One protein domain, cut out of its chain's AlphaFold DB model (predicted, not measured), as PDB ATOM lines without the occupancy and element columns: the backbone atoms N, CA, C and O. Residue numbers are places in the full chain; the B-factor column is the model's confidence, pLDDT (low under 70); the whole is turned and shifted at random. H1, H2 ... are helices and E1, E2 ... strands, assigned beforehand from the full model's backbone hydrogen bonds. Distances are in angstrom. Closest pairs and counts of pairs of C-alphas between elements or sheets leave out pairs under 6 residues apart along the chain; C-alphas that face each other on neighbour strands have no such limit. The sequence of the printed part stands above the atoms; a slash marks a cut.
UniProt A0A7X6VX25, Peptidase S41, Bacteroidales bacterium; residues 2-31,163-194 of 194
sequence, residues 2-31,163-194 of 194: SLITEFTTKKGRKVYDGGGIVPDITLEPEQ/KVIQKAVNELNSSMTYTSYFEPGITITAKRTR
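What this domain is: This is residues 2 to 31 and 163 to 194 of the 194 residues of the protein "Peptidase S41" of Bacteroidales bacterium (UniProt A0A7X6VX25). With little regular structure, this flat, loose frame has a small hairpin, E1 and E2, at one end and a corner of two helices, H1 and H2, at the other; unnamed stretches 17 to 31 and 181 to 194 run between. The printed part has 62 residues, with two named strands, then two named helices; the sheet is antiparallel. The class is mixed, with under half, 23 residues, in named elements; the radius of gyration of the C-alphas is 13.6 A, the spans 36 by 33 by 15 A.

Where its parts are: E1, residues 6 to 8, begins at C-alpha 6 (-29.922, 15.821, -40.099). E2 is residues 14 to 16. H1, residues 163 to 173, measures 15.3 A; H2, residues 175 to 180, ends at C-alpha 180 (-22.412, -2.752, -38.122).

How they stand to each other: In the hairpin, N 7 and O 15 are within hydrogen-bond range, 2.8 A. H1 and H2 only just touch, only at the corner, with 3 pairs of C-alphas within 8 A, the closest Glu 171 and Tyr 178, 5.8 A; they are about perpendicular, 76 degrees. In both, every O i to N i+4 pair is within range. E1 is apart from H1.

The domain as a whole: Residues 32 to 162 are not printed; C-alphas 31 and 163 are 13.2 A apart. Residues 2 and 190 to 194 are under pLDDT 70.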
ATOM      1  N   SER A   2     -35.017  21.603 -50.469       58.34
ATOM      2  CA  SER A   2     -35.598  20.517 -49.664       58.34
ATOM      3  C   SER A   2     -35.121  20.687 -48.226       58.34
ATOM      4  O   SER A   2     -33.933  20.512 -47.976       58.34
ATOM      5  N   LEU A   3     -36.030  21.030 -47.308       74.25
ATOM      6  CA  LEU A   3     -35.792  21.176 -45.863       74.25
ATOM      7  C   LEU A   3     -35.557  19.800 -45.206       74.25
ATOM      8  O   LEU A   3     -36.381  19.346 -44.423       74.25
ATOM      9  N   ILE A   4     -34.485  19.099 -45.585       82.06
ATOM     10  CA  ILE A   4     -34.082  17.847 -44.934       82.06
ATOM     11  C   ILE A   4     -33.214  18.196 -43.724       82.06
ATOM     12  O   ILE A   4     -32.181  18.853 -43.868       82.06
ATOM     13  N   THR A   5     -33.624  17.736 -42.548       86.31
ATOM     14  CA  THR A   5     -32.914  17.905 -41.280       86.31
ATOM     15  C   THR A   5     -32.073  16.666 -40.978       86.31
ATOM     16  O   THR A   5     -32.534  15.530 -41.101       86.31
ATOM     17  N   GLU A   6     -30.823  16.880 -40.565       87.94
ATOM     18  CA  GLU A   6     -29.922  15.821 -40.099       87.94
ATOM     19  C   GLU A   6     -30.130  15.555 -38.599       87.94
ATOM     20  O   GLU A   6     -30.151  16.477 -37.783       87.94
ATOM     21  N   PHE A   7     -30.218  14.280 -38.231       88.81
ATOM     22  CA  PHE A   7     -30.279  13.792 -36.856       88.81
ATOM     23  C   PHE A   7     -29.188  12.752 -36.603       88.81
ATOM     24  O   PHE A   7     -28.554  12.234 -37.522       88.81
ATOM     25  N   THR A   8     -28.970  12.418 -35.331       89.25
ATOM     26  CA  THR A   8     -27.964  11.433 -34.914       89.25
ATOM     27  C   THR A   8     -28.578  10.396 -33.976       89.25
ATOM     28  O   THR A   8     -29.279  10.736 -33.024       89.25
ATOM     29  N   THR A   9     -28.324   9.115 -34.246       88.62
ATOM     30  CA  THR A   9     -28.748   8.001 -33.380       88.62
ATOM     31  C   THR A   9     -27.900   7.928 -32.105       88.62
ATOM     32  O   THR A   9     -26.814   8.498 -32.037       88.62
ATOM     33  N   LYS A  10     -28.325   7.140 -31.102       89.88
ATOM     34  CA  LYS A  10     -27.565   6.936 -29.848       89.88
ATOM     35  C   LYS A  10     -26.111   6.485 -30.070       89.88
ATOM     36  O   LYS A  10     -25.253   6.792 -29.250       89.88
ATOM     37  N   LYS A  11     -25.841   5.755 -31.156       87.25
ATOM     38  CA  LYS A  11     -24.505   5.261 -31.519       87.25
ATOM     39  C   LYS A  11     -23.701   6.217 -32.405       87.25
ATOM     40  O   LYS A  11     -22.580   5.889 -32.757       87.25
ATOM     41  N   GLY A  12     -24.234   7.386 -32.761       87.50
ATOM     42  CA  GLY A  12     -23.518   8.375 -33.575       87.50
ATOM     43  C   GLY A  12     -23.744   8.261 -35.086       87.50
ATOM     44  O   GLY A  12     -23.197   9.060 -35.842       87.50
ATOM     45  N   ARG A  13     -24.567   7.311 -35.555       88.62
ATOM     46  CA  ARG A  13     -24.975   7.232 -36.969       88.62
ATOM     47  C   ARG A  13     -25.841   8.434 -37.351       88.62
ATOM     48  O   ARG A  13     -26.809   8.718 -36.640       88.62
ATOM     49  N   LYS A  14     -25.528   9.084 -38.475       87.56
ATOM     50  CA  LYS A  14     -26.325  10.175 -39.055       87.56
ATOM     51  C   LYS A  14     -27.539   9.624 -39.797       87.56
ATOM     52  O   LYS A  14     -27.428   8.634 -40.514       87.56
ATOM     53  N   VAL A  15     -28.687  10.267 -39.631       85.62
ATOM     54  CA  VAL A  15     -29.938   9.943 -40.331       85.62
ATOM     55  C   VAL A  15     -30.630  11.234 -40.752       85.62
ATOM     56  O   VAL A  15     -30.384  12.285 -40.169       85.62
ATOM     57  N   TYR A  16     -31.487  11.159 -41.761       85.88
ATOM     58  CA  TYR A  16     -32.138  12.323 -42.358       85.88
ATOM     59  C   TYR A  16     -33.656  12.143 -42.325       85.88
ATOM     60  O   TYR A  16     -34.142  11.023 -42.500       85.88
ATOM     61  N   ASP A  17     -34.404  13.222 -42.090       83.69
ATOM     62  CA  ASP A  17     -35.865  13.201 -42.205       83.69
ATOM     63  C   ASP A  17     -36.347  13.346 -43.667       83.69
ATOM     64  O   ASP A  17     -35.566  13.442 -44.615       83.69
ATOM     65  N   GLY A  18     -37.668  13.283 -43.871       74.81
ATOM     66  CA  GLY A  18     -38.300  13.637 -45.149       74.81
ATOM     67  C   GLY A  18     -38.210  12.605 -46.284       74.81
ATOM     68  O   GLY A  18     -38.683  12.892 -47.381       74.81
ATOM     69  N   GLY A  19     -37.644  11.414 -46.049       70.25
ATOM     70  CA  GLY A  19     -37.448  10.364 -47.068       70.25
ATOM     71  C   GLY A  19     -38.258   9.071 -46.887       70.25
ATOM     72  O   GLY A  19     -38.088   8.145 -47.676       70.25
ATOM     73  N   GLY A  20     -39.116   8.979 -45.863       76.94
ATOM     74  CA  GLY A  20     -39.779   7.722 -45.486       76.94
ATOM     75  C   GLY A  20     -38.818   6.715 -44.837       76.94
ATOM     76  O   GLY A  20     -37.812   7.104 -44.245       76.94
ATOM     77  N   ILE A  21     -39.138   5.419 -44.923       77.31
ATOM     78  CA  ILE A  21     -38.254   4.340 -44.456       77.31
ATOM     79  C   ILE A  21     -37.281   4.006 -45.587       77.31
ATOM     80  O   ILE A  21     -37.685   3.441 -46.602       77.31
ATOM     81  N   VAL A  22     -36.003   4.342 -45.407       82.06
ATOM     82  CA  VAL A  22     -34.932   3.910 -46.313       82.06
ATOM     83  C   VAL A  22     -34.262   2.682 -45.698       82.06
ATOM     84  O   VAL A  22     -33.794   2.778 -44.561       82.06
ATOM     85  N   PRO A  23     -34.237   1.529 -46.388       85.56
ATOM     86  CA  PRO A  23     -33.684   0.313 -45.817       85.56
ATOM     87  C   PRO A  23     -32.156   0.392 -45.720       85.56
ATOM     88  O   PRO A  23     -31.496   0.962 -46.589       85.56
ATOM     89  N   ASP A  24     -31.587  -0.234 -44.687       85.31
ATOM     90  CA  ASP A  24     -30.132  -0.404 -44.558       85.31
ATOM     91  C   ASP A  24     -29.559  -1.333 -45.642       85.31
ATOM     92  O   ASP A  24     -28.378  -1.260 -45.979       85.31
ATOM     93  N   ILE A  25     -30.410  -2.195 -46.207       86.56
ATOM     94  CA  ILE A  25     -30.072  -3.158 -47.252       86.56
ATOM     95  C   ILE A  25     -31.144  -3.093 -48.330       86.56
ATOM     96  O   ILE A  25     -32.317  -3.358 -48.068       86.56
ATOM     97  N   THR A  26     -30.731  -2.805 -49.555       88.00
ATOM     98  CA  THR A  26     -31.605  -2.896 -50.723       88.00
ATOM     99  C   THR A  26     -31.307  -4.190 -51.461       88.00
ATOM    100  O   THR A  26     -30.151  -4.475 -51.773       88.00
ATOM    101  N   LEU A  27     -32.351  -4.964 -51.744       88.50
ATOM    102  CA  LEU A  27     -32.293  -6.043 -52.722       88.50
ATOM    103  C   LEU A  27     -32.905  -5.536 -54.023       88.50
ATOM    104  O   LEU A  27     -33.962  -4.903 -54.002       88.50
ATOM    105  N   GLU A  28     -32.230  -5.798 -55.136       87.12
ATOM    106  CA  GLU A  28     -32.803  -5.523 -56.449       87.12
ATOM    107  C   GLU A  28     -33.968  -6.495 -56.690       87.12
ATOM    108  O   GLU A  28     -33.812  -7.696 -56.438       87.12
ATOM    109  N   PRO A  29     -35.137  -6.002 -57.132       81.75
ATOM    110  CA  PRO A  29     -36.260  -6.867 -57.444       81.75
ATOM    111  C   PRO A  29     -35.896  -7.776 -58.615       81.75
ATOM    112  O   PRO A  29     -35.260  -7.353 -59.583       81.75
ATOM    113  N   GLU A  30     -36.322  -9.029 -58.530       85.19
ATOM    114  CA  GLU A  30     -36.183  -9.954 -59.644       85.19
ATOM    115  C   GLU A  30     -37.079  -9.508 -60.798       85.19
ATOM    116  O   GLU A  30     -38.244  -9.149 -60.605       85.19
ATOM    117  N   GLN A  31     -36.508  -9.472 -61.999       90.69
ATOM    118  CA  GLN A  31     -37.249  -9.137 -63.204       90.69
ATOM    119  C   GLN A  31     -37.733 -10.426 -63.847       90.69
ATOM    120  O   GLN A  31     -36.922 -11.282 -64.191       90.69
ATOM    121  N   LYS A 163     -36.631 -14.073 -51.011       90.88
ATOM    122  CA  LYS A 163     -35.255 -13.559 -50.917       90.88
ATOM    123  C   LYS A 163     -35.099 -12.442 -49.879       90.88
ATOM    124  O   LYS A 163     -34.035 -12.331 -49.265       90.88
ATOM    125  N   VAL A 164     -36.129 -11.620 -49.655       91.25
ATOM    126  CA  VAL A 164     -36.117 -10.546 -48.649       91.25
ATOM    127  C   VAL A 164     -36.158 -11.147 -47.250       91.25
ATOM    128  O   VAL A 164     -35.347 -10.766 -46.403       91.25
ATOM    129  N   ILE A 165     -37.043 -12.118 -47.014       92.62
ATOM    130  CA  ILE A 165     -37.142 -12.817 -45.728       92.62
ATOM    131  C   ILE A 165     -35.848 -13.581 -45.443       92.62
ATOM    132  O   ILE A 165     -35.282 -13.437 -44.359       92.62
ATOM    133  N   GLN A 166     -35.329 -14.332 -46.417       92.44
ATOM    134  CA  GLN A 166     -34.069 -15.061 -46.269       92.44
ATOM    135  C   GLN A 166     -32.904 -14.120 -45.947       92.44
ATOM    136  O   GLN A 166     -32.124 -14.381 -45.026       92.44
ATOM    137  N   LYS A 167     -32.799 -12.987 -46.655       92.81
ATOM    138  CA  LYS A 167     -31.781 -11.974 -46.360       92.81
ATOM    139  C   LYS A 167     -31.957 -11.406 -44.957       92.81
ATOM    140  O   LYS A 167     -30.979 -11.344 -44.222       92.81
ATOM    141  N   ALA A 168     -33.175 -11.051 -44.555       92.06
ATOM    142  CA  ALA A 168     -33.443 -10.526 -43.220       92.06
ATOM    143  C   ALA A 168     -33.035 -11.518 -42.118       92.06
ATOM    144  O   ALA A 168     -32.348 -11.134 -41.173       92.06
ATOM    145  N   VAL A 169     -33.388 -12.800 -42.260       93.19
ATOM    146  CA  VAL A 169     -33.005 -13.859 -41.312       93.19
ATOM    147  C   VAL A 169     -31.484 -14.006 -41.230       93.19
ATOM    148  O   VAL A 169     -30.934 -14.071 -40.129       93.19
ATOM    149  N   ASN A 170     -30.791 -14.009 -42.371       92.50
ATOM    150  CA  ASN A 170     -29.331 -14.120 -42.413       92.50
ATOM    151  C   ASN A 170     -28.641 -12.955 -41.691       92.50
ATOM    152  O   ASN A 170     -27.700 -13.168 -40.927       92.50
ATOM    153  N   GLU A 171     -29.130 -11.733 -41.894       92.75
ATOM    154  CA  GLU A 171     -28.549 -10.538 -41.282       92.75
ATOM    155  C   GLU A 171     -28.821 -10.469 -39.783       92.75
ATOM    156  O   GLU A 171     -27.910 -10.188 -39.008       92.75
ATOM    157  N   LEU A 172     -30.042 -10.803 -39.350       91.31
ATOM    158  CA  LEU A 172     -30.404 -10.838 -37.931       91.31
ATOM    159  C   LEU A 172     -29.621 -11.900 -37.146       91.31
ATOM    160  O   LEU A 172     -29.319 -11.694 -35.971       91.31
ATOM    161  N   ASN A 173     -29.256 -13.011 -37.791       94.75
ATOM    162  CA  ASN A 173     -28.444 -14.060 -37.173       94.75
ATOM    163  C   ASN A 173     -26.944 -13.718 -37.123       94.75
ATOM    164  O   ASN A 173     -26.201 -14.327 -36.349       94.75
ATOM    165  N   SER A 174     -26.480 -12.731 -37.896       93.88
ATOM    166  CA  SER A 174     -25.096 -12.255 -37.841       93.88
ATOM    167  C   SER A 174     -24.970 -11.073 -36.883       93.88
ATOM    168  O   SER A 174     -25.119  -9.915 -37.267       93.88
ATOM    169  N   SER A 175     -24.622 -11.347 -35.621       89.50
ATOM    170  CA  SER A 175     -24.436 -10.293 -34.609       89.50
ATOM    171  C   SER A 175     -23.450  -9.204 -35.059       89.50
ATOM    172  O   SER A 175     -23.694  -8.018 -34.828       89.50
ATOM    173  N   MET A 176     -22.369  -9.586 -35.752       88.19
ATOM    174  CA  MET A 176     -21.382  -8.639 -36.279       88.19
ATOM    175  C   MET A 176     -21.974  -7.764 -37.389       88.19
ATOM    176  O   MET A 176     -21.886  -6.539 -37.303       88.19
ATOM    177  N   THR A 177     -22.604  -8.369 -38.403       86.50
ATOM    178  CA  THR A 177     -23.160  -7.615 -39.537       86.50
ATOM    179  C   THR A 177     -24.317  -6.730 -39.090       86.50
ATOM    180  O   THR A 177     -24.316  -5.536 -39.382       86.50
ATOM    181  N   TYR A 178     -25.236  -7.262 -38.281       88.31
ATOM    182  CA  TYR A 178     -26.362  -6.500 -37.750       88.31
ATOM    183  C   TYR A 178     -25.907  -5.286 -36.938       88.31
ATOM    184  O   TYR A 178     -26.404  -4.177 -37.129       88.31
ATOM    185  N   THR A 179     -24.917  -5.466 -36.056       88.25
ATOM    186  CA  THR A 179     -24.394  -4.362 -35.239       88.25
ATOM    187  C   THR A 179     -23.748  -3.283 -36.109       88.25
ATOM    188  O   THR A 179     -23.903  -2.100 -35.798       88.25
ATOM    189  N   SER A 180     -23.091  -3.677 -37.208       88.12
ATOM    190  CA  SER A 180     -22.412  -2.752 -38.122       88.12
ATOM    191  C   SER A 180     -23.354  -1.719 -38.747       88.12
ATOM    192  O   SER A 180     -22.947  -0.573 -38.916       88.12
ATOM    193  N   TYR A 181     -24.630  -2.059 -38.984       86.69
ATOM    194  CA  TYR A 181     -25.614  -1.116 -39.536       86.69
ATOM    195  C   TYR A 181     -25.849   0.106 -38.646       86.69
ATOM    196  O   TYR A 181     -26.268   1.157 -39.132       86.69
ATOM    197  N   PHE A 182     -25.565  -0.002 -37.348       86.50
ATOM    198  CA  PHE A 182     -25.766   1.078 -36.385       86.50
ATOM    199  C   PHE A 182     -24.499   1.888 -36.094       86.50
ATOM    200  O   PHE A 182     -24.565   2.830 -35.301       86.50
ATOM    201  N   GLU A 183     -23.359   1.527 -36.684       87.81
ATOM    202  CA  GLU A 183     -22.091   2.209 -36.437       87.81
ATOM    203  C   GLU A 183     -22.010   3.565 -37.176       87.81
ATOM    204  O   GLU A 183     -22.643   3.763 -38.222       87.81
ATOM    205  N   PRO A 184     -21.251   4.541 -36.641       85.38
ATOM    206  CA  PRO A 184     -20.984   5.805 -37.323       85.38
ATOM    207  C   PRO A 184     -20.332   5.615 -38.700       85.38
ATOM    208  O   PRO A 184     -19.555   4.692 -38.913       85.38
ATOM    209  N   GLY A 185     -20.588   6.547 -39.622       78.69
ATOM    210  CA  GLY A 185     -19.969   6.567 -40.956       78.69
ATOM    211  C   GLY A 185     -20.808   5.931 -42.068       78.69
ATOM    212  O   GLY A 185     -20.540   6.190 -43.239       78.69
ATOM    213  N   ILE A 186     -21.863   5.184 -41.727       73.25
ATOM    214  CA  ILE A 186     -22.868   4.725 -42.692       73.25
ATOM    215  C   ILE A 186     -23.954   5.796 -42.818       73.25
ATOM    216  O   ILE A 186     -24.742   6.014 -41.896       73.25
ATOM    217  N   THR A 187     -24.001   6.459 -43.973       72.88
ATOM    218  CA  THR A 187     -25.059   7.410 -44.323       72.88
ATOM    219  C   THR A 187     -25.970   6.786 -45.369       72.88
ATOM    220  O   THR A 187     -25.578   6.611 -46.523       72.88
ATOM    221  N   ILE A 188     -27.203   6.482 -44.971       72.50
ATOM    222  CA  ILE A 188     -28.230   5.964 -45.871       72.50
ATOM    223  C   ILE A 188     -29.048   7.148 -46.370       72.50
ATOM    224  O   ILE A 188     -29.683   7.858 -45.594       72.50
ATOM    225  N   THR A 189     -29.018   7.372 -47.677       70.50
ATOM    226  CA  THR A 189     -29.878   8.349 -48.342       70.50
ATOM    227  C   THR A 189     -30.677   7.641 -49.420       70.50
ATOM    228  O   THR A 189     -30.172   6.740 -50.092       70.50
ATOM    229  N   ALA A 190     -31.940   8.030 -49.582       65.81
ATOM    230  CA  ALA A 190     -32.745   7.528 -50.683       65.81
ATOM    231  C   ALA A 190     -32.063   7.912 -52.006       65.81
ATOM    232  O   ALA A 190     -31.842   9.099 -52.277       65.81
ATOM    233  N   LYS A 191     -31.728   6.922 -52.844       63.78
ATOM    234  CA  LYS A 191     -31.335   7.198 -54.229       63.78
ATOM    235  C   LYS A 191     -32.521   7.889 -54.901       63.78
ATOM    236  O   LYS A 191     -33.587   7.298 -55.023       63.78
ATOM    237  N   ARG A 192     -32.342   9.137 -55.341       54.81
ATOM    238  CA  ARG A 192     -33.301   9.775 -56.250       54.81
ATOM    239  C   ARG A 192     -33.179   9.070 -57.595       54.81
ATOM    240  O   ARG A 192     -32.234   9.336 -58.335       54.81
ATOM    241  N   THR A 193     -34.090   8.150 -57.886       48.06
ATOM    242  CA  THR A 193     -34.332   7.698 -59.256       48.06
ATOM    243  C   THR A 193     -34.714   8.933 -60.076       48.06
ATOM    244  O   THR A 193     -35.631   9.667 -59.706       48.06
ATOM    245  N   ARG A 194     -33.905   9.241 -61.093       35.38
ATOM    246  CA  ARG A 194     -34.207  10.274 -62.089       35.38
ATOM    247  C   ARG A 194     -35.137   9.710 -63.146       35.38
ATOM    248  O   ARG A 194     -34.969   8.511 -63.455       35.38
TER     249      ARG A 194